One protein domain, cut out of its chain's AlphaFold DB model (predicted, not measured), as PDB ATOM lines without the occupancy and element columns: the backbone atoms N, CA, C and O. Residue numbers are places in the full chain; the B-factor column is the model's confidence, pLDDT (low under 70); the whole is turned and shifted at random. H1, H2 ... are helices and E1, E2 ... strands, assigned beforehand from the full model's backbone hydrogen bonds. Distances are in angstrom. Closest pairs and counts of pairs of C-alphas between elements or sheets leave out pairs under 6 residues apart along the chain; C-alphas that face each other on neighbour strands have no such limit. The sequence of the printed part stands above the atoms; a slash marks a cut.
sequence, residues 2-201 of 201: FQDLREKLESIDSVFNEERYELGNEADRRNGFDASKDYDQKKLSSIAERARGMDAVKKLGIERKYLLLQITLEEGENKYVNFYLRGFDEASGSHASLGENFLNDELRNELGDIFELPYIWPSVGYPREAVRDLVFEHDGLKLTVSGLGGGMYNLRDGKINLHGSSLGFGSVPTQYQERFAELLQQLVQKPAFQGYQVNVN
ATOM      1  N   PHE A   2     128.435 142.949 110.393       93.88
ATOM      2  CA  PHE A   2     128.090 143.248 111.801       93.88
ATOM      3  C   PHE A   2     127.841 141.995 112.652       93.88
ATOM      4  O   PHE A   2     128.431 141.849 113.718       93.88
ATOM      5  N   GLN A   3     127.006 141.070 112.161       95.44
ATOM      6  CA  GLN A   3     126.703 139.825 112.875       95.44
ATOM      7  C   GLN A   3     127.955 138.956 113.078       95.44
ATOM      8  O   GLN A   3     128.172 138.467 114.179       95.44
ATOM      9  N   ASP A   4     128.816 138.846 112.064       94.81
ATOM     10  CA  ASP A   4     130.065 138.079 112.158       94.81
ATOM     11  C   ASP A   4     131.009 138.686 113.211       94.81
ATOM     12  O   ASP A   4     131.593 137.974 114.022       94.81
ATOM     13  N   LEU A   5     131.139 140.018 113.240       94.31
ATOM     14  CA  LEU A   5     131.974 140.716 114.225       94.31
ATOM     15  C   LEU A   5     131.415 140.611 115.639       94.31
ATOM     16  O   LEU A   5     132.175 140.485 116.597       94.31
ATOM     17  N   ARG A   6     130.088 140.644 115.771       96.06
ATOM     18  CA  ARG A   6     129.412 140.386 117.037       96.06
ATOM     19  C   ARG A   6     129.719 138.976 117.542       96.06
ATOM     20  O   ARG A   6     130.075 138.839 118.704       96.06
ATOM     21  N   GLU A   7     129.600 137.956 116.698       96.50
ATOM     22  CA  GLU A   7     129.876 136.565 117.084       96.50
ATOM     23  C   GLU A   7     131.339 136.371 117.500       96.50
ATOM     24  O   GLU A   7     131.613 135.730 118.514       96.50
ATOM     25  N   LYS A   8     132.280 137.005 116.789       95.00
ATOM     26  CA  LYS A   8     133.692 137.038 117.197       95.00
ATOM     27  C   LYS A   8     133.881 137.673 118.573       95.00
ATOM     28  O   LYS A   8     134.535 137.090 119.431       95.00
ATOM     29  N   LEU A   9     133.266 138.831 118.821       95.31
ATOM     30  CA  LEU A   9     133.297 139.482 120.135       95.31
ATOM     31  C   LEU A   9     132.673 138.611 121.237       95.31
ATOM     32  O   LEU A   9     133.207 138.559 122.338       95.31
ATOM     33  N   GLU A  10     131.572 137.911 120.953       95.62
ATOM     34  CA  GLU A  10     130.927 136.982 121.895       95.62
ATOM     35  C   GLU A  10     131.811 135.768 122.233       95.62
ATOM     36  O   GLU A  10     131.614 135.150 123.279       95.62
ATOM     37  N   SER A  11     132.791 135.438 121.384       93.94
ATOM     38  CA  SER A  11     133.743 134.347 121.626       93.94
ATOM     39  C   SER A  11     134.887 134.721 122.578       93.94
ATOM     40  O   SER A  11     135.501 133.833 123.172       93.94
ATOM     41  N   ILE A  12     135.150 136.019 122.767       94.88
ATOM     42  CA  ILE A  12     136.166 136.500 123.705       94.88
ATOM     43  C   ILE A  12     135.649 136.313 125.134       94.88
ATOM     44  O   ILE A  12     134.584 136.809 125.501       94.88
ATOM     45  N   ASP A  13     136.436 135.647 125.978       95.31
ATOM     46  CA  ASP A  13     136.075 135.424 127.375       95.31
ATOM     47  C   ASP A  13     135.881 136.751 128.124       95.31
ATOM     48  O   ASP A  13     136.775 137.598 128.201       95.31
ATOM     49  N   SER A  14     134.713 136.952 128.729       96.06
ATOM     50  CA  SER A  14     134.393 138.222 129.380       96.06
ATOM     51  C   SER A  14     135.260 138.542 130.598       96.06
ATOM     52  O   SER A  14     135.296 139.694 131.012       96.06
ATOM     53  N   VAL A  15     135.996 137.598 131.190       95.12
ATOM     54  CA  VAL A  15     136.672 137.840 132.482       95.12
ATOM     55  C   VAL A  15     138.099 137.324 132.577       95.12
ATOM     56  O   VAL A  15     138.809 137.689 133.516       95.12
ATOM     57  N   PHE A  16     138.520 136.460 131.654       90.50
ATOM     58  CA  PHE A  16     139.746 135.698 131.846       90.50
ATOM     59  C   PHE A  16     140.382 135.241 130.532       90.50
ATOM     60  O   PHE A  16     139.752 134.538 129.756       90.50
ATOM     61  N   ASN A  17     141.657 135.574 130.321       91.69
ATOM     62  CA  ASN A  17     142.454 135.026 129.225       91.69
ATOM     63  C   ASN A  17     143.289 133.838 129.741       91.69
ATOM     64  O   ASN A  17     144.216 134.013 130.536       91.69
ATOM     65  N   GLU A  18     142.944 132.624 129.308       90.88
ATOM     66  CA  GLU A  18     143.584 131.391 129.783       90.88
ATOM     67  C   GLU A  18     145.029 131.239 129.292       90.88
ATOM     68  O   GLU A  18     145.900 130.867 130.076       90.88
ATOM     69  N   GLU A  19     145.325 131.617 128.046       91.56
ATOM     70  CA  GLU A  19     146.682 131.531 127.493       91.56
ATOM     71  C   GLU A  19     147.668 132.378 128.311       91.56
ATOM     72  O   GLU A  19     148.745 131.914 128.700       91.56
ATOM     73  N   ARG A  20     147.281 133.609 128.666       90.75
ATOM     74  CA  ARG A  20     148.112 134.487 129.509       90.75
ATOM     75  C   ARG A  20     148.319 133.924 130.905       90.75
ATOM     76  O   ARG A  20     149.426 134.001 131.447       90.75
ATOM     77  N   TYR A  21     147.281 133.315 131.467       93.00
ATOM     78  CA  TYR A  21     147.378 132.633 132.750       93.00
ATOM     79  C   TYR A  21     148.396 131.501 132.735       93.00
ATOM     80  O   TYR A  21     149.233 131.392 133.641       93.00
ATOM     81  N   GLU A  22     148.373 130.679 131.695       93.62
ATOM     82  CA  GLU A  22     149.326 129.589 131.540       93.62
ATOM     83  C   GLU A  22     150.755 130.104 131.344       93.62
ATOM     84  O   GLU A  22     151.667 129.645 132.044       93.62
ATOM     85  N   LEU A  23     150.949 131.107 130.482       92.25
ATOM     86  CA  LEU A  23     152.255 131.715 130.205       92.25
ATOM     87  C   LEU A  23     152.887 132.341 131.455       92.25
ATOM     88  O   LEU A  23     154.076 132.126 131.729       92.25
ATOM     89  N   GLY A  24     152.100 133.074 132.249       90.88
ATOM     90  CA  GLY A  24     152.554 133.661 133.509       90.88
ATOM     91  C   GLY A  24     152.999 132.591 134.511       90.88
ATOM     92  O   GLY A  24     154.085 132.681 135.092       90.88
ATOM     93  N   ASN A  25     152.203 131.529 134.671       93.62
ATOM     94  CA  ASN A  25     152.534 130.421 135.571       93.62
ATOM     95  C   ASN A  25     153.725 129.586 135.072       93.62
ATOM     96  O   ASN A  25     154.515 129.078 135.870       93.62
ATOM     97  N   GLU A  26     153.900 129.425 133.761       93.44
ATOM     98  CA  GLU A  26     155.083 128.775 133.197       93.44
ATOM     99  C   GLU A  26     156.355 129.603 133.424       93.44
ATOM    100  O   GLU A  26     157.402 129.049 133.770       93.44
ATOM    101  N   ALA A  27     156.289 130.928 133.271       91.50
ATOM    102  CA  ALA A  27     157.414 131.811 133.571       91.50
ATOM    103  C   ALA A  27     157.865 131.674 135.037       91.50
ATOM    104  O   ALA A  27     159.059 131.532 135.306       91.50
ATOM    105  N   ASP A  28     156.921 131.627 135.976       92.00
ATOM    106  CA  ASP A  28     157.218 131.428 137.396       92.00
ATOM    107  C   ASP A  28     157.826 130.050 137.681       92.00
ATOM    108  O   ASP A  28     158.830 129.954 138.396       92.00
ATOM    109  N   ARG A  29     157.292 128.983 137.068       92.88
ATOM    110  CA  ARG A  29     157.857 127.625 137.181       92.88
ATOM    111  C   ARG A  29     159.294 127.558 136.671       92.88
ATOM    112  O   ARG A  29     160.155 126.989 137.341       92.88
ATOM    113  N   ARG A  30     159.585 128.194 135.532       91.69
ATOM    114  CA  ARG A  30     160.953 128.306 134.988       91.69
ATOM    115  C   ARG A  30     161.890 129.083 135.917       91.69
ATOM    116  O   ARG A  30     163.077 128.775 135.974       91.69
ATOM    117  N   ASN A  31     161.355 130.024 136.694       88.69
ATOM    118  CA  ASN A  31     162.082 130.759 137.733       88.69
ATOM    119  C   ASN A  31     162.175 130.012 139.080       88.69
ATOM    120  O   ASN A  31     162.698 130.565 140.051       88.69
ATOM    121  N   GLY A  32     161.709 128.762 139.149       88.38
ATOM    122  CA  GLY A  32     161.821 127.896 140.324       88.38
ATOM    123  C   GLY A  32     160.676 128.016 141.332       88.38
ATOM    124  O   GLY A  32     160.795 127.470 142.431       88.38
ATOM    125  N   PHE A  33     159.583 128.706 140.991       91.81
ATOM    126  CA  PHE A  33     158.377 128.711 141.814       91.81
ATOM    127  C   PHE A  33     157.596 127.398 141.665       91.81
ATOM    128  O   PHE A  33     157.426 126.853 140.577       91.81
ATOM    129  N   ASP A  34     157.087 126.912 142.786       91.50
ATOM    130  CA  ASP A  34     156.272 125.707 142.910       91.50
ATOM    131  C   ASP A  34     155.207 125.969 143.974       91.50
ATOM    132  O   ASP A  34     155.537 126.105 145.154       91.50
ATOM    133  N   ALA A  35     153.945 126.059 143.550       87.31
ATOM    134  CA  ALA A  35     152.818 126.428 144.403       87.31
ATOM    135  C   ALA A  35     152.565 125.435 145.554       87.31
ATOM    136  O   ALA A  35     152.008 125.817 146.587       87.31
ATOM    137  N   SER A  36     152.998 124.179 145.395       90.00
ATOM    138  CA  SER A  36     152.788 123.113 146.382       90.00
ATOM    139  C   SER A  36     153.745 123.188 147.572       90.00
ATOM    140  O   SER A  36     153.505 122.557 148.601       90.00
ATOM    141  N   LYS A  37     154.825 123.968 147.459       90.25
ATOM    142  CA  LYS A  37     155.819 124.109 148.522       90.25
ATOM    143  C   LYS A  37     155.425 125.188 149.518       90.25
ATOM    144  O   LYS A  37     154.942 126.265 149.160       90.25
ATOM    145  N   ASP A  38     155.732 124.921 150.780       86.25
ATOM    146  CA  ASP A  38     155.707 125.932 151.825       86.25
ATOM    147  C   ASP A  38     157.071 126.610 151.911       86.25
ATOM    148  O   ASP A  38     158.089 126.018 152.278       86.25
ATOM    149  N   TYR A  39     157.091 127.874 151.501       88.25
ATOM    150  CA  TYR A  39     158.278 128.713 151.525       88.25
ATOM    151  C   TYR A  39     158.355 129.462 152.849       88.25
ATOM    152  O   TYR A  39     157.357 129.983 153.346       88.25
ATOM    153  N   ASP A  40     159.564 129.569 153.392       91.56
ATOM    154  CA  ASP A  40     159.841 130.509 154.471       91.56
ATOM    155  C   ASP A  40     159.722 131.968 153.986       91.56
ATOM    156  O   ASP A  40     159.757 132.264 152.787       91.56
ATOM    157  N   GLN A  41     159.614 132.903 154.933       88.44
ATOM    158  CA  GLN A  41     159.418 134.324 154.634       88.44
ATOM    159  C   GLN A  41     160.531 134.911 153.752       88.44
ATOM    160  O   GLN A  41     160.250 135.712 152.862       88.44
ATOM    161  N   LYS A  42     161.788 134.490 153.951       89.75
ATOM    162  CA  LYS A  42     162.932 134.987 153.176       89.75
ATOM    163  C   LYS A  42     162.822 134.573 151.707       89.75
ATOM    164  O   LYS A  42     163.091 135.383 150.819       89.75
ATOM    165  N   LYS A  43     162.404 133.334 151.439       88.88
ATOM    166  CA  LYS A  43     162.142 132.844 150.081       88.88
ATOM    167  C   LYS A  43     160.947 133.550 149.452       88.88
ATOM    168  O   LYS A  43     161.074 133.996 148.312       88.88
ATOM    169  N   LEU A  44     159.843 133.708 150.188       87.00
ATOM    170  CA  LEU A  44     158.645 134.405 149.700       87.00
ATOM    171  C   LEU A  44     158.971 135.828 149.235       87.00
ATOM    172  O   LEU A  44     158.561 136.210 148.142       87.00
ATOM    173  N   SER A  45     159.775 136.580 149.994       86.38
ATOM    174  CA  SER A  45     160.217 137.919 149.581       86.38
ATOM    175  C   SER A  45     160.988 137.907 148.258       86.38
ATOM    176  O   SER A  45     160.722 138.741 147.400       86.38
ATOM    177  N   SER A  46     161.889 136.938 148.047       87.88
ATOM    178  CA  SER A  46     162.632 136.835 146.778       87.88
ATOM    179  C   SER A  46     161.752 136.445 145.583       87.88
ATOM    180  O   SER A  46     162.032 136.841 144.453       87.88
ATOM    181  N   ILE A  47     160.683 135.676 145.822       87.88
ATOM    182  CA  ILE A  47     159.732 135.262 144.783       87.88
ATOM    183  C   ILE A  47     158.817 136.435 144.423       87.88
ATOM    184  O   ILE A  47     158.550 136.648 143.244       87.88
ATOM    185  N   ALA A  48     158.379 137.228 145.405       84.88
ATOM    186  CA  ALA A  48     157.463 138.351 145.192       84.88
ATOM    187  C   ALA A  48     157.956 139.364 144.149       84.88
ATOM    188  O   ALA A  48     157.147 139.873 143.378       84.88
ATOM    189  N   GLU A  49     159.266 139.606 144.075       81.56
ATOM    190  CA  GLU A  49     159.880 140.499 143.079       81.56
ATOM    191  C   GLU A  49     159.813 139.955 141.642       81.56
ATOM    192  O   GLU A  49     159.917 140.717 140.682       81.56
ATOM    193  N   ARG A  50     159.661 138.637 141.483       83.06
ATOM    194  CA  ARG A  50     159.707 137.940 140.188       83.06
ATOM    195  C   ARG A  50     158.374 137.321 139.782       83.06
ATOM    196  O   ARG A  50     158.282 136.848 138.657       83.06
ATOM    197  N   ALA A  51     157.387 137.317 140.677       87.31
ATOM    198  CA  ALA A  51     156.100 136.655 140.505       87.31
ATOM    199  C   ALA A  51     155.289 137.277 139.360       87.31
ATOM    200  O   ALA A  51     154.773 138.397 139.488       87.31
ATOM    201  N   ARG A  52     155.162 136.524 138.265       87.19
ATOM    202  CA  ARG A  52     154.385 136.880 137.073       87.19
ATOM    203  C   ARG A  52     153.078 136.101 136.960       87.19
ATOM    204  O   ARG A  52     152.086 136.635 136.481       87.19
ATOM    205  N   GLY A  53     153.075 134.855 137.404       90.75
ATOM    206  CA  GLY A  53     151.942 133.948 137.357       90.75
ATOM    207  C   GLY A  53     150.979 134.137 138.522       90.75
ATOM    208  O   GLY A  53     151.340 134.551 139.629       90.75
ATOM    209  N   MET A  54     149.720 133.796 138.275       90.81
ATOM    210  CA  MET A  54     148.659 133.945 139.263       90.81
ATOM    211  C   MET A  54     148.783 132.983 140.438       90.81
ATOM    212  O   MET A  54     148.358 133.333 141.536       90.81
ATOM    213  N   ASP A  55     149.401 131.815 140.275       90.50
ATOM    214  CA  ASP A  55     149.601 130.900 141.404       90.50
ATOM    215  C   ASP A  55     150.609 131.454 142.420       90.50
ATOM    216  O   ASP A  55     150.411 131.324 143.633       90.50
ATOM    217  N   ALA A  56     151.645 132.157 141.951       90.06
ATOM    218  CA  ALA A  56     152.542 132.892 142.835       90.06
ATOM    219  C   ALA A  56     151.816 134.056 143.507       90.06
ATOM    220  O   ALA A  56     151.921 134.214 144.724       90.06
ATOM    221  N   VAL A  57     151.019 134.824 142.754       89.62
ATOM    222  CA  VAL A  57     150.192 135.907 143.313       89.62
ATOM    223  C   VAL A  57     149.271 135.391 144.421       89.62
ATOM    224  O   VAL A  57     149.239 135.990 145.496       89.62
ATOM    225  N   LYS A  58     148.581 134.262 144.205       89.31
ATOM    226  CA  LYS A  58     147.712 133.610 145.201       89.31
ATOM    227  C   LYS A  58     148.488 133.210 146.455       89.31
ATOM    228  O   LYS A  58     148.053 133.520 147.560       89.31
ATOM    229  N   LYS A  59     149.638 132.543 146.302       88.38
ATOM    230  CA  LYS A  59     150.458 132.083 147.440       88.38
ATOM    231  C   LYS A  59     151.039 133.258 148.239       88.38
ATOM    232  O   LYS A  59     151.172 133.165 149.455       88.38
ATOM    233  N   LEU A  60     151.394 134.347 147.560       87.06
ATOM    234  CA  LEU A  60     152.059 135.509 148.152       87.06
ATOM    235  C   LEU A  60     151.077 136.580 148.654       87.06
ATOM    236  O   LEU A  60     151.490 137.475 149.390       87.06
ATOM    237  N   GLY A  61     149.801 136.509 148.261       87.19
ATOM    238  CA  GLY A  61     148.779 137.495 148.616       87.19
ATOM    239  C   GLY A  61     149.090 138.899 148.095       87.19
ATOM    240  O   GLY A  61     148.743 139.885 148.747       87.19
ATOM    241  N   ILE A  62     149.794 139.007 146.962       87.94
ATOM    242  CA  ILE A  62     150.251 140.306 146.453       87.94
ATOM    243  C   ILE A  62     149.085 141.043 145.809       87.94
ATOM    244  O   ILE A  62     148.269 140.464 145.096       87.94
ATOM    245  N   GLU A  63     149.051 142.349 146.032       90.62
ATOM    246  CA  GLU A  63     148.089 143.230 145.401       90.62
ATOM    247  C   GLU A  63     148.349 143.375 143.890       90.62
ATOM    248  O   GLU A  63     149.494 143.506 143.435       90.62
ATOM    249  N   ARG A  64     147.279 143.342 143.097       92.19
ATOM    250  CA  ARG A  64     147.287 143.413 141.632       92.19
ATOM    251  C   ARG A  64     146.185 144.327 141.126       92.19
ATOM    252  O   ARG A  64     145.312 144.717 141.884       92.19
ATOM    253  N   LYS A  65     146.262 144.722 139.858       93.75
ATOM    254  CA  LYS A  65     145.303 145.643 139.238       93.75
ATOM    255  C   LYS A  65     144.232 144.876 138.485       93.75
ATOM    256  O   LYS A  65     144.541 143.870 137.860       93.75
ATOM    257  N   TYR A  66     143.019 145.412 138.479       94.94
ATOM    258  CA  TYR A  66     141.964 144.995 137.562       94.94
ATOM    259  C   TYR A  66     141.428 146.194 136.776       94.94
ATOM    260  O   TYR A  66     141.491 147.333 137.254       94.94
ATOM    261  N   LEU A  67     140.876 145.937 135.591       94.56
ATOM    262  CA  LEU A  67     140.243 146.940 134.737       94.56
ATOM    263  C   LEU A  67     138.911 146.412 134.191       94.56
ATOM    264  O   LEU A  67     138.861 145.296 133.677       94.56
ATOM    265  N   LEU A  68     137.859 147.228 134.291       96.44
ATOM    266  CA  LEU A  68     136.583 147.025 133.615       96.44
ATOM    267  C   LEU A  68     136.592 147.776 132.281       96.44
ATOM    268  O   LEU A  68     136.794 148.993 132.231       96.44
ATOM    269  N   LEU A  69     136.328 147.037 131.216       96.50
ATOM    270  CA  LEU A  69     136.258 147.501 129.843       96.50
ATOM    271  C   LEU A  69     134.831 147.336 129.314       96.50
ATOM    272  O   LEU A  69     134.101 146.437 129.733       96.50
ATOM    273  N   GLN A  70     134.446 148.177 128.362       97.06
ATOM    274  CA  GLN A  70     133.230 148.022 127.570       97.06
ATOM    275  C   GLN A  70     133.589 148.095 126.091       97.06
ATOM    276  O   GLN A  70     134.320 148.993 125.677       97.06
ATOM    277  N   ILE A  71     133.039 147.180 125.301       97.06
ATOM    278  CA  ILE A  71     133.036 147.277 123.846       97.06
ATOM    279  C   ILE A  71     131.628 147.609 123.381       97.06
ATOM    280  O   ILE A  71     130.662 146.982 123.812       97.06
ATOM    281  N   THR A  72     131.538 148.565 122.465       97.69
ATOM    282  CA  THR A  72     130.324 148.896 121.727       97.69
ATOM    283  C   THR A  72     130.603 148.735 120.234       97.69
ATOM    284  O   THR A  72     131.518 149.377 119.726       97.69
ATOM    285  N   LEU A  73     129.821 147.912 119.537       97.62
ATOM    286  CA  LEU A  73     129.833 147.784 118.077       97.62
ATOM    287  C   LEU A  73     128.500 148.303 117.524       97.62
ATOM    288  O   LEU A  73     127.438 147.891 117.994       97.62
ATOM    289  N   GLU A  74     128.547 149.202 116.546       97.69
ATOM    290  CA  GLU A  74     127.383 149.882 115.963       97.69
ATOM    291  C   GLU A  74     127.400 149.777 114.425       97.69
ATOM    292  O   GLU A  74     128.456 149.928 113.814       97.69
ATOM    293  N   GLU A  75     126.238 149.533 113.804       96.19
ATOM    294  CA  GLU A  75     125.991 149.603 112.347       96.19
ATOM    295  C   GLU A  75     124.598 150.206 112.107       96.19
ATOM    296  O   GLU A  75     123.574 149.532 112.253       96.19
ATOM    297  N   GLY A  76     124.531 151.499 111.783       91.69
ATOM    298  CA  GLY A  76     123.252 152.214 111.707       91.69
ATOM    299  C   GLY A  76     122.507 152.189 113.049       91.69
ATOM    300  O   GLY A  76     122.983 152.752 114.031       91.69
ATOM    301  N   GLU A  77     121.338 151.544 113.092       92.81
ATOM    302  CA  GLU A  77     120.544 151.365 114.323       92.81
ATOM    303  C   GLU A  77     120.937 150.109 115.123       92.81
ATOM    304  O   GLU A  77     120.567 149.979 116.293       92.81
ATOM    305  N   ASN A  78     121.689 149.181 114.519       95.88
ATOM    306  CA  ASN A  78     122.134 147.972 115.200       95.88
ATOM    307  C   ASN A  78     123.228 148.317 116.207       95.88
ATOM    308  O   ASN A  78     124.197 149.001 115.876       95.88
ATOM    309  N   LYS A  79     123.090 147.806 117.434       97.06
ATOM    310  CA  LYS A  79     124.034 148.054 118.521       97.06
ATOM    311  C   LYS A  79     124.263 146.804 119.354       97.06
ATOM    312  O   LYS A  79     123.321 146.212 119.877       97.06
ATOM    313  N   TYR A  80     125.529 146.450 119.520       97.50
ATOM    314  CA  TYR A  80     125.999 145.412 120.427       97.50
ATOM    315  C   TYR A  80     126.884 146.046 121.500       97.50
ATOM    316  O   TYR A  80     127.733 146.881 121.194       97.50
ATOM    317  N   VAL A  81     126.672 145.669 122.762       97.38
ATOM    318  CA  VAL A  81     127.463 146.146 123.903       97.38
ATOM    319  C   VAL A  81     127.856 144.949 124.755       97.38
ATOM    320  O   VAL A  81     126.982 144.180 125.155       97.38
ATOM    321  N   ASN A  82     129.144 144.824 125.070       97.12
ATOM    322  CA  ASN A  82     129.654 143.810 125.990       97.12
ATOM    323  C   ASN A  82     130.673 144.403 126.967       97.12
ATOM    324  O   ASN A  82     131.270 145.448 126.700       97.12
ATOM    325  N   PHE A  83     130.866 143.728 128.097       97.56
ATOM    326  CA  PHE A  83     131.763 144.151 129.164       97.56
ATOM    327  C   PHE A  83     132.832 143.093 129.405       97.56
ATOM    328  O   PHE A  83     132.550 141.896 129.375       97.56
ATOM    329  N   TYR A  84     134.049 143.555 129.681       97.38
ATOM    330  CA  TYR A  84     135.197 142.695 129.921       97.38
ATOM    331  C   TYR A  84     135.904 143.095 131.207       97.38
ATOM    332  O   TYR A  84     136.130 144.275 131.467       97.38
ATOM    333  N   LEU A  85     136.276 142.111 132.014       96.12
ATOM    334  CA  LEU A  85     137.084 142.286 133.209       96.12
ATOM    335  C   LEU A  85     138.467 141.681 132.961       96.12
ATOM    336  O   LEU A  85     138.570 140.541 132.513       96.12
ATOM    337  N   ARG A  86     139.536 142.440 133.216       94.75
ATOM    338  CA  ARG A  86     140.922 141.999 132.970       94.75
ATOM    339  C   ARG A  86     141.833 142.232 134.163       94.75
ATOM    340  O   ARG A  86     141.562 143.110 134.986       94.75
ATOM    341  N   GLY A  87     142.921 141.461 134.222       93.38
ATOM    342  CA  GLY A  87     143.945 141.513 135.269       93.38
ATOM    343  C   GLY A  87     143.934 140.346 136.252       93.38
ATOM    344  O   GLY A  87     144.668 140.387 137.236       93.38
ATOM    345  N   PHE A  88     143.126 139.318 135.994       92.88
ATOM    346  CA  PHE A  88     143.059 138.073 136.777       92.88
ATOM    347  C   PHE A  88     143.771 136.901 136.090       92.88
ATOM    348  O   PHE A  88     143.817 135.793 136.605       92.88
ATOM    349  N   ASP A  89     144.310 137.148 134.914       89.75
ATOM    350  CA  ASP A  89     145.002 136.213 134.050       89.75
ATOM    351  C   ASP A  89     146.502 136.191 134.361       89.75
ATOM    352  O   ASP A  89     147.067 135.122 134.529       89.75
ATOM    353  N   GLU A  90     147.145 137.332 134.602       83.44
ATOM    354  CA  GLU A  90     148.553 137.377 135.013       83.44
ATOM    355  C   GLU A  90     148.881 138.601 135.881       83.44
ATOM    356  O   GLU A  90     148.091 139.539 136.021       83.44
ATOM    357  N   ALA A  91     150.087 138.630 136.455       71.19
ATOM    358  CA  ALA A  91     150.594 139.816 137.130       71.19
ATOM    359  C   ALA A  91     150.882 140.925 136.106       71.19
ATOM    360  O   ALA A  91     151.931 140.946 135.465       71.19
ATOM    361  N   SER A  92     149.965 141.880 135.988       65.56
ATOM    362  CA  SER A  92     150.097 142.974 135.026       65.56
ATOM    363  C   SER A  92     150.521 144.310 135.658       65.56
ATOM    364  O   SER A  92     150.449 144.530 136.873       65.56
ATOM    365  N   GLY A  93     150.999 145.201 134.784       72.56
ATOM    366  CA  GLY A  93     151.637 146.478 135.095       72.56
ATOM    367  C   GLY A  93     150.684 147.576 135.572       72.56
ATOM    368  O   GLY A  93     150.251 147.593 136.722       72.56
ATOM    369  N   SER A  94     150.446 148.590 134.745       86.62
ATOM    370  CA  SER A  94     149.511 149.686 135.028       86.62
ATOM    371  C   SER A  94     148.083 149.311 134.596       86.62
ATOM    372  O   SER A  94     147.875 148.336 133.877       86.62
ATOM    373  N   HIS A  95     147.067 150.088 134.989       89.62
ATOM    374  CA  HIS A  95     145.717 149.883 134.444       89.62
ATOM    375  C   HIS A  95     145.681 150.066 132.923       89.62
ATOM    376  O   HIS A  95     144.971 149.335 132.253       89.62
ATOM    377  N   ALA A  96     146.468 150.992 132.366       87.25
ATOM    378  CA  ALA A  96     146.534 151.188 130.918       87.25
ATOM    379  C   ALA A  96     147.113 149.958 130.206       87.25
ATOM    380  O   ALA A  96     146.576 149.554 129.180       87.25
ATOM    381  N   SER A  97     148.124 149.301 130.793       88.12
ATOM    382  CA  SER A  97     148.666 148.072 130.200       88.12
ATOM    383  C   SER A  97     147.648 146.933 130.170       88.12
ATOM    384  O   SER A  97     147.717 146.114 129.272       88.12
ATOM    385  N   LEU A  98     146.674 146.888 131.090       91.06
ATOM    386  CA  LEU A  98     145.576 145.913 131.003       91.06
ATOM    387  C   LEU A  98     144.690 146.142 129.775       91.06
ATOM    388  O   LEU A  98     144.281 145.180 129.133       91.06
ATOM    389  N   GLY A  99     144.408 147.404 129.446       90.56
ATOM    390  CA  GLY A  99     143.677 147.751 128.228       90.56
ATOM    391  C   GLY A  99     144.489 147.446 126.969       90.56
ATOM    392  O   GLY A  99     143.963 146.861 126.030       90.56
ATOM    393  N   GLU A 100     145.777 147.795 126.957       89.81
ATOM    394  CA  GLU A 100     146.699 147.517 125.844       89.81
ATOM    395  C   GLU A 100     146.805 146.018 125.540       89.81
ATOM    396  O   GLU A 100     146.662 145.594 124.396       89.81
ATOM    397  N   ASN A 101     146.981 145.223 126.588       89.88
ATOM    398  CA  ASN A 101     146.975 143.768 126.560       89.88
ATOM    399  C   ASN A 101     145.703 143.206 125.911       89.88
ATOM    400  O   ASN A 101     145.777 142.384 125.003       89.88
ATOM    401  N   PHE A 102     144.535 143.692 126.335       92.19
ATOM    402  CA  PHE A 102     143.253 143.285 125.763       92.19
ATOM    403  C   PHE A 102     143.125 143.669 124.280       92.19
ATOM    404  O   PHE A 102     142.652 142.872 123.470       92.19
ATOM    405  N   LEU A 103     143.574 144.869 123.893       91.38
ATOM    406  CA  LEU A 103     143.560 145.288 122.488       91.38
ATOM    407  C   LEU A 103     144.449 144.399 121.619       91.38
ATOM    408  O   LEU A 103     144.020 143.978 120.549       91.38
ATOM    409  N   ASN A 104     145.684 144.150 122.053       88.81
ATOM    410  CA  ASN A 104     146.690 143.489 121.229       88.81
ATOM    411  C   ASN A 104     146.503 141.979 121.147       88.81
ATOM    412  O   ASN A 104     146.680 141.423 120.067       88.81
ATOM    413  N   ASP A 105     146.127 141.345 122.254       88.50
ATOM    414  CA  ASP A 105     146.193 139.888 122.362       88.50
ATOM    415  C   ASP A 105     144.821 139.222 122.223       88.50
ATOM    416  O   ASP A 105     144.734 138.018 122.005       88.50
ATOM    417  N   GLU A 106     143.737 139.995 122.317       92.44
ATOM    418  CA  GLU A 106     142.372 139.471 122.218       92.44
ATOM    419  C   GLU A 106     141.621 140.163 121.083       92.44
ATOM    420  O   GLU A 106     141.223 139.529 120.109       92.44
ATOM    421  N   LEU A 107     141.493 141.490 121.143       92.44
ATOM    422  CA  LEU A 107     140.654 142.212 120.192       92.44
ATOM    423  C   LEU A 107     141.246 142.264 118.777       92.44
ATOM    424  O   LEU A 107     140.508 142.161 117.799       92.44
ATOM    425  N   ARG A 108     142.568 142.418 118.650       90.88
ATOM    426  CA  ARG A 108     143.269 142.449 117.357       90.88
ATOM    427  C   ARG A 108     143.187 141.118 116.626       90.88
ATOM    428  O   ARG A 108     143.029 141.136 115.410       90.88
ATOM    429  N   ASN A 109     143.238 140.001 117.343       87.31
ATOM    430  CA  ASN A 109     143.098 138.679 116.735       87.31
ATOM    431  C   ASN A 109     141.717 138.500 116.091       87.31
ATOM    432  O   ASN A 109     141.603 137.910 115.020       87.31
ATOM    433  N   GLU A 110     140.683 139.092 116.691       90.62
ATOM    434  CA  GLU A 110     139.322 138.987 116.175       90.62
ATOM    435  C   GLU A 110     138.979 140.044 115.117       90.62
ATOM    436  O   GLU A 110     138.322 139.747 114.111       90.62
ATOM    437  N   LEU A 111     139.406 141.288 115.344       90.44
ATOM    438  CA  LEU A 111     138.906 142.468 114.638       90.44
ATOM    439  C   LEU A 111     139.988 143.290 113.918       90.44
ATOM    440  O   LEU A 111     139.649 144.250 113.223       90.44
ATOM    441  N   GLY A 112     141.268 142.944 114.076       84.56
ATOM    442  CA  GLY A 112     142.403 143.744 113.598       84.56
ATOM    443  C   GLY A 112     142.519 143.855 112.076       84.56
ATOM    444  O   GLY A 112     143.103 144.816 111.588       84.56
ATOM    445  N   ASP A 113     141.926 142.920 111.332       86.12
ATOM    446  CA  ASP A 113     141.868 142.975 109.864       86.12
ATOM    447  C   ASP A 113     140.874 144.029 109.343       86.12
ATOM    448  O   ASP A 113     140.916 144.392 108.170       86.12
ATOM    449  N   ILE A 114     139.958 144.498 110.198       88.94
ATOM    450  CA  ILE A 114     138.873 145.424 109.832       88.94
ATOM    451  C   ILE A 114     139.106 146.795 110.460       88.94
ATOM    452  O   ILE A 114     139.006 147.819 109.788       88.94
ATOM    453  N   PHE A 115     139.425 146.822 111.752       88.94
ATOM    454  CA  PHE A 115     139.723 148.056 112.463       88.94
ATOM    455  C   PHE A 115     141.234 148.190 112.648       88.94
ATOM    456  O   PHE A 115     141.890 147.276 113.146       88.94
ATOM    457  N   GLU A 116     141.790 149.354 112.307       85.31
ATOM    458  CA  GLU A 116     143.206 149.681 112.521       85.31
ATOM    459  C   GLU A 116     143.498 149.924 114.015       85.31
ATOM    460  O   GLU A 116     143.715 151.050 114.469       85.31
ATOM    461  N   LEU A 117     143.462 148.856 114.816       85.50
ATOM    462  CA  LEU A 117     143.618 148.945 116.264       85.50
ATOM    463  C   LEU A 117     145.049 149.383 116.642       85.50
ATOM    464  O   LEU A 117     146.034 148.784 116.179       85.50
ATOM    465  N   PRO A 118     145.212 150.393 117.518       80.62
ATOM    466  CA  PRO A 118     146.515 150.880 117.939       80.62
ATOM    467  C   PRO A 118     147.206 149.850 118.828       80.62
ATOM    468  O   PRO A 118     146.563 149.092 119.549       80.62
ATOM    469  N   TYR A 119     148.537 149.841 118.795       77.56
ATOM    470  CA  TYR A 119     149.336 148.977 119.670       77.56
ATOM    471  C   TYR A 119     149.426 149.487 121.103       77.56
ATOM    472  O   TYR A 119     149.810 148.731 121.981       77.56
ATOM    473  N   ILE A 120     149.111 150.762 121.328       78.00
ATOM    474  CA  ILE A 120     149.308 151.443 122.601       78.00
ATOM    475  C   ILE A 120     147.973 152.033 123.033       78.00
ATOM    476  O   ILE A 120     147.323 152.742 122.261       78.00
ATOM    477  N   TRP A 121     147.600 151.796 124.288       81.81
ATOM    478  CA  TRP A 121     146.516 152.543 124.910       81.81
ATOM    479  C   TRP A 121     147.011 153.964 125.246       81.81
ATOM    480  O   TRP A 121     148.033 154.092 125.931       81.81
ATOM    481  N   PRO A 122     146.342 155.046 124.799       68.94
ATOM    482  CA  PRO A 122     146.783 156.414 125.055       68.94
ATOM    483  C   PRO A 122     147.020 156.651 126.549       68.94
ATOM    484  O   PRO A 122     146.170 156.341 127.381       68.94
ATOM    485  N   SER A 123     148.190 157.182 126.901       63.22
ATOM    486  CA  SER A 123     148.583 157.420 128.293       63.22
ATOM    487  C   SER A 123     148.879 158.906 128.554       63.22
ATOM    488  O   SER A 123     148.397 159.778 127.833       63.22
ATOM    489  N   VAL A 124     149.584 159.210 129.648       49.19
ATOM    490  CA  VAL A 124     149.775 160.558 130.217       49.19
ATOM    491  C   VAL A 124     150.131 161.603 129.144       49.19
ATOM    492  O   VAL A 124     151.131 161.461 128.448       49.19
ATOM    493  N   GLY A 125     149.330 162.672 129.047       49.25
ATOM    494  CA  GLY A 125     149.515 163.777 128.091       49.25
ATOM    495  C   GLY A 125     148.321 164.021 127.158       49.25
ATOM    496  O   GLY A 125     148.239 165.088 126.554       49.25
ATOM    497  N   TYR A 126     147.375 163.080 127.090       54.25
ATOM    498  CA  TYR A 126     146.133 163.197 126.317       54.25
ATOM    499  C   TYR A 126     144.938 163.638 127.193       54.25
ATOM    500  O   TYR A 126     144.944 163.394 128.405       54.25
ATOM    501  N   PRO A 127     143.899 164.286 126.619       54.53
ATOM    502  CA  PRO A 127     142.654 164.601 127.326       54.53
ATOM    503  C   PRO A 127     142.017 163.347 127.940       54.53
ATOM    504  O   PRO A 127     142.065 162.277 127.336       54.53
ATOM    505  N   ARG A 128     141.381 163.466 129.115       57.88
ATOM    506  CA  ARG A 128     140.772 162.323 129.827       57.88
ATOM    507  C   ARG A 128     139.786 161.530 128.965       57.88
ATOM    508  O   ARG A 128     139.769 160.308 129.082       57.88
ATOM    509  N   GLU A 129     139.003 162.181 128.100       55.16
ATOM    510  CA  GLU A 129     138.103 161.463 127.189       55.16
ATOM    511  C   GLU A 129     138.866 160.624 126.149       55.16
ATOM    512  O   GLU A 129     138.486 159.486 125.898       55.16
ATOM    513  N   ALA A 130     139.988 161.128 125.621       52.97
ATOM    514  CA  ALA A 130     140.831 160.424 124.645       52.97
ATOM    515  C   ALA A 130     141.662 159.280 125.258       52.97
ATOM    516  O   ALA A 130     142.147 158.407 124.545       52.97
ATOM    517  N   VAL A 131     141.845 159.290 126.582       64.94
ATOM    518  CA  VAL A 131     142.485 158.202 127.339       64.94
ATOM    519  C   VAL A 131     141.477 157.110 127.695       64.94
ATOM    520  O   VAL A 131     141.862 155.958 127.862       64.94
ATOM    521  N   ARG A 132     140.190 157.447 127.835       76.88
ATOM    522  CA  ARG A 132     139.157 156.494 128.256       76.88
ATOM    523  C   ARG A 132     138.605 155.678 127.095       76.88
ATOM    524  O   ARG A 132     138.449 154.470 127.255       76.88
ATOM    525  N   ASP A 133     138.295 156.341 125.985       86.88
ATOM    526  CA  ASP A 133     137.541 155.759 124.878       86.88
ATOM    527  C   ASP A 133     138.373 155.764 123.593       86.88
ATOM    528  O   ASP A 133     138.902 156.794 123.176       86.88
ATOM    529  N   LEU A 134     138.445 154.607 122.942       89.12
ATOM    530  CA  LEU A 134     139.036 154.430 121.623       89.12
ATOM    531  C   LEU A 134     137.921 154.158 120.628       89.12
ATOM    532  O   LEU A 134     137.164 153.208 120.806       89.12
ATOM    533  N   VAL A 135     137.811 155.000 119.606       92.19
ATOM    534  CA  VAL A 135     136.747 154.925 118.603       92.19
ATOM    535  C   VAL A 135     137.364 154.638 117.242       92.19
ATOM    536  O   VAL A 135     138.297 155.323 116.827       92.19
ATOM    537  N   PHE A 136     136.814 153.643 116.556       91.94
ATOM    538  CA  PHE A 136     137.235 153.188 115.238       91.94
ATOM    539  C   PHE A 136     136.022 153.116 114.322       91.94
ATOM    540  O   PHE A 136     134.963 152.650 114.737       91.94
ATOM    541  N   GLU A 137     136.180 153.554 113.079       93.69
ATOM    542  CA  GLU A 137     135.118 153.539 112.077       93.69
ATOM    543  C   GLU A 137     135.629 152.878 110.796       93.69
ATOM    544  O   GLU A 137     136.751 153.146 110.366       93.69
ATOM    545  N   HIS A 138     134.821 152.000 110.203       93.12
ATOM    546  CA  HIS A 138     135.144 151.302 108.958       93.12
ATOM    547  C   HIS A 138     133.859 150.899 108.230       93.12
ATOM    548  O   HIS A 138     133.020 150.225 108.816       93.12
ATOM    549  N   ASP A 139     133.684 151.312 106.972       91.12
ATOM    550  CA  ASP A 139     132.550 150.922 106.112       91.12
ATOM    551  C   ASP A 139     131.156 151.020 106.773       91.12
ATOM    552  O   ASP A 139     130.281 150.180 106.580       91.12
ATOM    553  N   GLY A 140     130.928 152.078 107.561       92.50
ATOM    554  CA  GLY A 140     129.657 152.309 108.266       92.50
ATOM    555  C   GLY A 140     129.507 151.558 109.594       92.50
ATOM    556  O   GLY A 140     128.510 151.756 110.291       92.50
ATOM    557  N   LEU A 141     130.504 150.756 109.975       95.69
ATOM    558  CA  LEU A 141     130.651 150.188 111.310       95.69
ATOM    559  C   LEU A 141     131.406 151.150 112.217       95.69
ATOM    560  O   LEU A 141     132.369 151.794 111.799       95.69
ATOM    561  N   LYS A 142     131.020 151.173 113.489       96.38
ATOM    562  CA  LYS A 142     131.730 151.890 114.543       96.38
ATOM    563  C   LYS A 142     132.011 150.963 115.717       96.38
ATOM    564  O   LYS A 142     131.091 150.400 116.304       96.38
ATOM    565  N   LEU A 143     133.281 150.839 116.082       96.00
ATOM    566  CA  LEU A 143     133.749 150.123 117.263       96.00
ATOM    567  C   LEU A 143     134.234 151.141 118.296       96.00
ATOM    568  O   LEU A 143     135.073 151.984 118.001       96.00
ATOM    569  N   THR A 144     133.718 151.067 119.517       95.50
ATOM    570  CA  THR A 144     134.208 151.848 120.657       95.50
ATOM    571  C   THR A 144     134.700 150.908 121.746       95.50
ATOM    572  O   THR A 144     133.948 150.033 122.172       95.50
ATOM    573  N   VAL A 145     135.929 151.103 122.218       95.06
ATOM    574  CA  VAL A 145     136.521 150.380 123.351       95.06
ATOM    575  C   VAL A 145     136.765 151.373 124.484       95.06
ATOM    576  O   VAL A 145     137.520 152.328 124.322       95.06
ATOM    577  N   SER A 146     136.130 151.152 125.631       93.88
ATOM    578  CA  SER A 146     136.113 152.083 126.761       93.88
ATOM    579  C   SER A 146     136.688 151.451 128.024       93.88
ATOM    580  O   SER A 146     136.191 150.422 128.475       93.88
ATOM    581  N   GLY A 147     137.672 152.093 128.655       93.19
ATOM    582  CA  GLY A 147     138.120 151.770 130.013       93.19
ATOM    583  C   GLY A 147     137.213 152.429 131.050       93.19
ATOM    584  O   GLY A 147     137.415 153.585 131.408       93.19
ATOM    585  N   LEU A 148     136.194 151.719 131.534       93.44
ATOM    586  CA  LEU A 148     135.150 152.305 132.383       93.44
ATOM    587  C   LEU A 148     135.603 152.603 133.814       93.44
ATOM    588  O   LEU A 148     135.007 153.446 134.477       93.44
ATOM    589  N   GLY A 149     136.619 151.897 134.300       93.31
ATOM    590  CA  GLY A 149     137.148 152.062 135.646       93.31
ATOM    591  C   GLY A 149     137.957 150.848 136.070       93.31
ATOM    592  O   GLY A 149     137.898 149.792 135.448       93.31
ATOM    593  N   GLY A 150     138.728 150.982 137.137       94.12
ATOM    594  CA  GLY A 150     139.524 149.879 137.658       94.12
ATOM    595  C   GLY A 150     139.942 150.115 139.094       94.12
ATOM    596  O   GLY A 150     139.622 151.141 139.692       94.12
ATOM    597  N   GLY A 151     140.690 149.167 139.636       94.81
ATOM    598  CA  GLY A 151     141.167 149.232 141.006       94.81
ATOM    599  C   GLY A 151     142.255 148.208 141.261       94.81
ATOM    600  O   GLY A 151     142.941 147.761 140.335       94.81
ATOM    601  N   MET A 152     142.412 147.871 142.527       94.94
ATOM    602  CA  MET A 152     143.339 146.872 143.014       94.94
ATOM    603  C   MET A 152     142.565 145.679 143.577       94.94
ATOM    604  O   MET A 152     141.418 145.812 144.003       94.94
ATOM    605  N   TYR A 153     143.194 144.512 143.598       94.06
ATOM    606  CA  TYR A 153     142.697 143.346 144.301       94.06
ATOM    607  C   TYR A 153     143.828 142.579 144.977       94.06
ATOM    608  O   TYR A 153     144.977 142.638 144.541       94.06
ATOM    609  N   ASN A 154     143.505 141.815 146.016       92.44
ATOM    610  CA  ASN A 154     144.369 140.750 146.516       92.44
ATOM    611  C   ASN A 154     143.584 139.442 146.675       92.44
ATOM    612  O   ASN A 154     142.361 139.439 146.829       92.44
ATOM    613  N   LEU A 155     144.310 138.328 146.609       90.50
ATOM    614  CA  LEU A 155     143.772 136.981 146.777       90.50
ATOM    615  C   LEU A 155     144.253 136.455 148.123       90.50
ATOM    616  O   LEU A 155     145.416 136.077 148.261       90.50
ATOM    617  N   ARG A 156     143.384 136.471 149.133       85.50
ATOM    618  CA  ARG A 156     143.757 136.098 150.502       85.50
ATOM    619  C   ARG A 156     142.616 135.379 151.203       85.50
ATOM    620  O   ARG A 156     141.470 135.796 151.088       85.50
ATOM    621  N   ASP A 157     142.943 134.309 151.927       86.25
ATOM    622  CA  ASP A 157     142.001 133.543 152.756       86.25
ATOM    623  C   ASP A 157     140.754 133.070 151.977       86.25
ATOM    624  O   ASP A 157     139.630 133.129 152.470       86.25
ATOM    625  N   GLY A 158     140.950 132.645 150.721       88.06
ATOM    626  CA  GLY A 158     139.862 132.225 149.829       88.06
ATOM    627  C   GLY A 158     138.957 133.370 149.363       88.06
ATOM    628  O   GLY A 158     137.829 133.126 148.942       88.06
ATOM    629  N   LYS A 159     139.416 134.624 149.447       91.75
ATOM    630  CA  LYS A 159     138.664 135.805 149.014       91.75
ATOM    631  C   LYS A 159     139.401 136.603 147.951       91.75
ATOM    632  O   LYS A 159     140.626 136.714 147.994       91.75
ATOM    633  N   ILE A 160     138.633 137.172 147.027       93.69
ATOM    634  CA  ILE A 160     139.068 138.237 146.120       93.69
ATOM    635  C   ILE A 160     138.637 139.548 146.767       93.69
ATOM    636  O   ILE A 160     137.456 139.890 146.726       93.69
ATOM    637  N   ASN A 161     139.568 140.248 147.415       93.88
ATOM    638  CA  ASN A 161     139.275 141.542 148.028       93.88
ATOM    639  C   ASN A 161     139.597 142.635 147.020       93.88
ATOM    640  O   ASN A 161     140.751 142.744 146.616       93.88
ATOM    641  N   LEU A 162     138.592 143.411 146.623       94.44
ATOM    642  CA  LEU A 162     138.709 144.505 145.660       94.44
ATOM    643  C   LEU A 162     138.681 145.843 146.403       94.44
ATOM    644  O   LEU A 162     137.870 146.008 147.314       94.44
ATOM    645  N   HIS A 163     139.540 146.787 146.012       93.81
ATOM    646  CA  HIS A 163     139.614 148.127 146.609       93.81
ATOM    647  C   HIS A 163     140.313 149.142 145.693       93.81
ATOM    648  O   HIS A 163     140.892 148.799 144.662       93.81
ATOM    649  N   GLY A 164     140.306 150.415 146.092       92.31
ATOM    650  CA  GLY A 164     141.043 151.483 145.409       92.31
ATOM    651  C   GLY A 164     140.443 151.900 144.063       92.31
ATOM    652  O   GLY A 164     139.309 151.564 143.727       92.31
ATOM    653  N   SER A 165     141.203 152.680 143.293       92.25
ATOM    654  CA  SER A 165     140.770 153.210 141.997       92.25
ATOM    655  C   SER A 165     141.928 153.311 141.003       92.25
ATOM    656  O   SER A 165     143.102 153.334 141.381       92.25
ATOM    657  N   SER A 166     141.607 153.372 139.710       89.88
ATOM    658  CA  SER A 166     142.594 153.652 138.673       89.88
ATOM    659  C   SER A 166     142.904 155.145 138.580       89.88
ATOM    660  O   SER A 166     141.997 155.968 138.501       89.88
ATOM    661  N   LEU A 167     144.189 155.506 138.490       83.25
ATOM    662  CA  LEU A 167     144.600 156.893 138.228       83.25
ATOM    663  C   LEU A 167     144.118 157.400 136.857       83.25
ATOM    664  O   LEU A 167     143.774 158.574 136.727       83.25
ATOM    665  N   GLY A 168     144.107 156.523 135.847       80.31
ATOM    666  CA  GLY A 168     143.720 156.863 134.474       80.31
ATOM    667  C   GLY A 168     142.215 156.773 134.233       80.31
ATOM    668  O   GLY A 168     141.642 157.672 133.625       80.31
ATOM    669  N   PHE A 169     141.575 155.724 134.756       87.06
ATOM    670  CA  PHE A 169     140.172 155.401 134.453       87.06
ATOM    671  C   PHE A 169     139.198 155.684 135.606       87.06
ATOM    672  O   PHE A 169     137.990 155.586 135.431       87.06
ATOM    673  N   GLY A 170     139.694 156.043 136.792       90.06
ATOM    674  CA  GLY A 170     138.872 156.176 137.993       90.06
ATOM    675  C   GLY A 170     138.407 154.829 138.561       90.06
ATOM    676  O   GLY A 170     138.912 153.762 138.203       90.06
ATOM    677  N   SER A 171     137.464 154.890 139.500       92.25
ATOM    678  CA  SER A 171     136.745 153.727 140.035       92.25
ATOM    679  C   SER A 171     135.607 153.317 139.102       92.25
ATOM    680  O   SER A 171     135.061 154.170 138.406       92.25
ATOM    681  N   VAL A 172     135.186 152.050 139.156       93.19
ATOM    682  CA  VAL A 172     133.998 151.573 138.427       93.19
ATOM    683  C   VAL A 172     132.764 152.416 138.811       93.19
ATOM    684  O   VAL A 172     132.379 152.425 139.986       93.19
ATOM    685  N   PRO A 173     132.134 153.133 137.861       91.69
ATOM    686  CA  PRO A 173     130.984 153.986 138.151       91.69
ATOM    687  C   PRO A 173     129.779 153.185 138.652       91.69
ATOM    688  O   PRO A 173     129.547 152.062 138.207       91.69
ATOM    689  N   THR A 174     128.958 153.789 139.518       92.44
ATOM    690  CA  THR A 174     127.785 153.139 140.136       92.44
ATOM    691  C   THR A 174     126.849 152.484 139.117       92.44
ATOM    692  O   THR A 174     126.363 151.383 139.348       92.44
ATOM    693  N   GLN A 175     126.646 153.119 137.960       93.88
ATOM    694  CA  GLN A 175     125.784 152.611 136.885       93.88
ATOM    695  C   GLN A 175     126.257 151.284 136.259       93.88
ATOM    696  O   GLN A 175     125.474 150.628 135.583       93.88
ATOM    697  N   TYR A 176     127.515 150.887 136.475       94.94
ATOM    698  CA  TYR A 176     128.088 149.637 135.966       94.94
ATOM    699  C   TYR A 176     128.336 148.597 137.068       94.94
ATOM    700  O   TYR A 176     128.883 147.535 136.782       94.94
ATOM    701  N   GLN A 177     127.946 148.869 138.318       90.88
ATOM    702  CA  GLN A 177     128.228 147.981 139.455       90.88
ATOM    703  C   GLN A 177     127.555 146.610 139.327       90.88
ATOM    704  O   GLN A 177     128.166 145.603 139.668       90.88
ATOM    705  N   GLU A 178     126.336 146.551 138.788       93.25
ATOM    706  CA  GLU A 178     125.639 145.281 138.545       93.25
ATOM    707  C   GLU A 178     126.401 144.416 137.531       93.25
ATOM    708  O   GLU A 178     126.755 143.279 137.832       93.25
ATOM    709  N   ARG A 179     126.766 144.990 136.375       95.06
ATOM    710  CA  ARG A 179     127.577 144.303 135.355       95.06
ATOM    711  C   ARG A 179     128.937 143.874 135.891       95.06
ATOM    712  O   ARG A 179     129.394 142.769 135.624       95.06
ATOM    713  N   PHE A 180     129.576 144.730 136.679       95.56
ATOM    714  CA  PHE A 180     130.842 144.404 137.320       95.56
ATOM    715  C   PHE A 180     130.712 143.214 138.284       95.56
ATOM    716  O   PHE A 180     131.543 142.307 138.252       95.56
ATOM    717  N   ALA A 181     129.647 143.170 139.089       93.75
ATOM    718  CA  ALA A 181     129.366 142.050 139.979       93.75
ATOM    719  C   ALA A 181     129.084 140.748 139.208       93.75
ATOM    720  O   ALA A 181     129.608 139.704 139.590       93.75
ATOM    721  N   GLU A 182     128.319 140.800 138.113       95.56
ATOM    722  CA  GLU A 182     128.069 139.643 137.236       95.56
ATOM    723  C   GLU A 182     129.374 139.054 136.681       95.56
ATOM    724  O   GLU A 182     129.587 137.844 136.760       95.56
ATOM    725  N   LEU A 183     130.278 139.902 136.183       96.88
ATOM    726  CA  LEU A 183     131.594 139.474 135.698       96.88
ATOM    727  C   LEU A 183     132.429 138.843 136.822       96.88
ATOM    728  O   LEU A 183     133.012 137.776 136.651       96.88
ATOM    729  N   LEU A 184     132.439 139.427 138.018       95.38
ATOM    730  CA  LEU A 184     133.129 138.820 139.161       95.38
ATOM    731  C   LEU A 184     132.549 137.444 139.538       95.38
ATOM    732  O   LEU A 184     133.305 136.551 139.924       95.38
ATOM    733  N   GLN A 185     131.237 137.239 139.386       94.12
ATOM    734  CA  GLN A 185     130.619 135.921 139.568       94.12
ATOM    735  C   GLN A 185     131.038 134.925 138.479       94.12
ATOM    736  O   GLN A 185     131.292 133.763 138.789       94.12
ATOM    737  N   GLN A 186     131.167 135.362 137.224       95.19
ATOM    738  CA  GLN A 186     131.708 134.514 136.154       95.19
ATOM    739  C   GLN A 186     133.171 134.135 136.419       95.19
ATOM    740  O   GLN A 186     133.565 132.994 136.185       95.19
ATOM    741  N   LEU A 187     133.972 135.062 136.956       95.31
ATOM    742  CA  LEU A 187     135.374 134.815 137.285       95.31
ATOM    743  C   LEU A 187     135.519 133.676 138.300       95.31
ATOM    744  O   LEU A 187     136.301 132.761 138.073       95.31
ATOM    745  N   VAL A 188     134.750 133.683 139.393       95.12
ATOM    746  CA  VAL A 188     134.843 132.631 140.430       95.12
ATOM    747  C   VAL A 188     134.273 131.277 139.995       95.12
ATOM    748  O   VAL A 188     134.423 130.285 140.708       95.12
ATOM    749  N   GLN A 189     133.639 131.208 138.821       92.94
ATOM    750  CA  GLN A 189     133.265 129.949 138.175       92.94
ATOM    751  C   GLN A 189     134.401 129.374 137.315       92.94
ATOM    752  O   GLN A 189     134.344 128.202 136.944       92.94
ATOM    753  N   LYS A 190     135.445 130.161 137.012       93.19
ATOM    754  CA  LYS A 190     136.625 129.672 136.291       93.19
ATOM    755  C   LYS A 190     137.418 128.705 137.177       93.19
ATOM    756  O   LYS A 190     137.619 129.011 138.353       93.19
ATOM    757  N   PRO A 191     137.955 127.595 136.636       92.25
ATOM    758  CA  PRO A 191     138.710 126.612 137.419       92.25
ATOM    759  C   PRO A 191     139.835 127.223 138.269       92.25
ATOM    760  O   PRO A 191     140.009 126.858 139.429       92.25
ATOM    761  N   ALA A 192     140.551 128.216 137.731       89.94
ATOM    762  CA  ALA A 192     141.639 128.906 138.427       89.94
ATOM    763  C   ALA A 192     141.202 129.686 139.685       89.94
ATOM    764  O   ALA A 192     142.033 129.939 140.564       89.94
ATOM    765  N   PHE A 193     139.925 130.065 139.773       92.12
ATOM    766  CA  PHE A 193     139.341 130.888 140.838       92.12
ATOM    767  C   PHE A 193     138.185 130.193 141.562       92.12
ATOM    768  O   PHE A 193     137.513 130.807 142.394       92.12
ATOM    769  N   GLN A 194     137.963 128.911 141.280       89.12
ATOM    770  CA  GLN A 194     136.884 128.151 141.881       89.12
ATOM    771  C   GLN A 194     137.028 128.124 143.408       89.12
ATOM    772  O   GLN A 194     138.094 127.840 143.953       89.12
ATOM    773  N   GLY A 195     135.932 128.427 144.104       85.81
ATOM    774  CA  GLY A 195     135.881 128.443 145.568       85.81
ATOM    775  C   GLY A 195     136.295 129.766 146.214       85.81
ATOM    776  O   GLY A 195     136.165 129.896 147.432       85.81
ATOM    777  N   TYR A 196     136.731 130.761 145.436       90.81
ATOM    778  CA  TYR A 196     136.927 132.108 145.961       90.81
ATOM    779  C   TYR A 196     135.590 132.823 146.196       90.81
ATOM    780  O   TYR A 196     134.657 132.718 145.402       90.81
ATOM    781  N   GLN A 197     135.514 133.604 147.273       92.31
ATOM    782  CA  GLN A 197     134.414 134.538 147.529       92.31
ATOM    783  C   GLN A 197     134.827 135.962 147.158       92.31
ATOM    784  O   GLN A 197     135.922 136.413 147.491       92.31
ATOM    785  N   VAL A 198     133.941 136.696 146.496       88.81
ATOM    786  CA  VAL A 198     134.189 138.090 146.121       88.81
ATOM    787  C   VAL A 198     133.828 139.002 147.290       88.81
ATOM    788  O   VAL A 198     132.726 138.905 147.830       88.81
ATOM    789  N   ASN A 199     134.742 139.895 147.670       82.25
ATOM    790  CA  ASN A 199     134.500 140.935 148.661       82.25
ATOM    791  C   ASN A 199     134.861 142.304 148.069       82.25
ATOM    792  O   ASN A 199     136.024 142.567 147.762       82.25
ATOM    793  N   VAL A 200     133.857 143.161 147.894       74.88
ATOM    794  CA  VAL A 200     134.021 144.518 147.359       74.88
ATOM    795  C   VAL A 200     134.014 145.485 148.542       74.88
ATOM    796  O   VAL A 200     132.987 145.595 149.212       74.88
ATOM    797  N   ASN A 201     135.156 146.128 148.815       60.94
ATOM    798  CA  ASN A 201     135.329 147.070 149.929       60.94
ATOM    799  C   ASN A 201     135.396 148.525 149.452       60.94
ATOM    800  O   ASN A 201     136.033 148.782 148.403       60.94
TER     801      ASN A 201
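Overview. This is residues 2 to 201 of the 201 residues of an uncharacterized protein of Nanoarchaeota archaeon (UniProt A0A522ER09). A long, twisted sheet lies between helices: H1 and H5 cover one face and H7 the other, while E4 bends and pairs near its far end with E5, beside which E6 runs. H2, H3 and H4 cluster toward one end of the long axis. The printed part has 200 residues, with seven named helices and six named strands, in the order H1 H2 H3 H4 E1 E2 H5 H6 E3 E4 E5 H7 E6, class mixed. The sheet is branched; its neighbours are antiparallel but for E5 and E6, parallel. The whole is compact, radius of gyration of the C-alphas 17.6 A, and elongated, 60 by 36 by 34 A.

Arrangement. Start with H1, residues 2 to 11: its height over the sheet is 9.7 A, and it lies over E1, residues 64 to 75, and E2, residues 78 to 86, a hairpin with N 69 and O 84 2.8 A apart. H2, residues 18 to 30, touches H4, residues 54 to 60, at the C-alphas of Asn 25 and Met 54, 6.4 A, at a steep tilt of 53 degrees. H3, residues 41 to 48, forms a hairpin with H4, closest C-alphas Ala 48 and Leu 60, 6.8 A; H4 only grazes the sheet. H5, residues 95 to 111, has a kink of 30 degrees near residue 105, is on the same face as H1, and touches it with residues 107 to 111 alone, closest C-alphas Lys 8 and Glu 110, 6.0 A. H6, residues 128 to 132, stands at the sheet's level. Next, E3, residues 133 to 138, E4, residues 141 to 156, and E5, residues 159 to 163, form a meander, each strand the antiparallel neighbour of the one before: N 136 and O 143 are 2.8 A apart, N 154 and O 161 3.0 A. E4 bends by 57 degrees at residue 151, with E1 on its other side, N 70 and O 146 2.8 A apart. H7, residues 174 to 187, is on the opposite face from H1, closest C-alphas to E2 Leu 85 and Leu 183, 6.7 A. E5, H7 and E6, residues 197 to 200, make a strand-helix-strand unit, parallel strands with a helix between, its crossover right-handed; N 162 and O 199 are 2.9 A apart. Every O i to N i+4 pair is within hydrogen-bond range in H1, H2, H3, H4 and H6; H5 has 10 of 13, H7 8 of 10.

Along the chain. Find C-alpha 2 at (128.090, 143.248, 111.801), where H1 begins. E4 runs 43.7 A from C-alpha 141 at (130.651, 150.188, 111.310); E1 spans 36.7 A, H5 22.2 A. E6 ends at C-alpha 200, (134.021, 144.518, 147.359).

Size, cuts and confidence. Look to Asp 40 and Gly 76 for the C-alphas farthest apart, 60.3 A. The printed part has no cut, and the link H5 to H6 is long. pLDDT is under 70 at residues 92, 122 to 131 and 201.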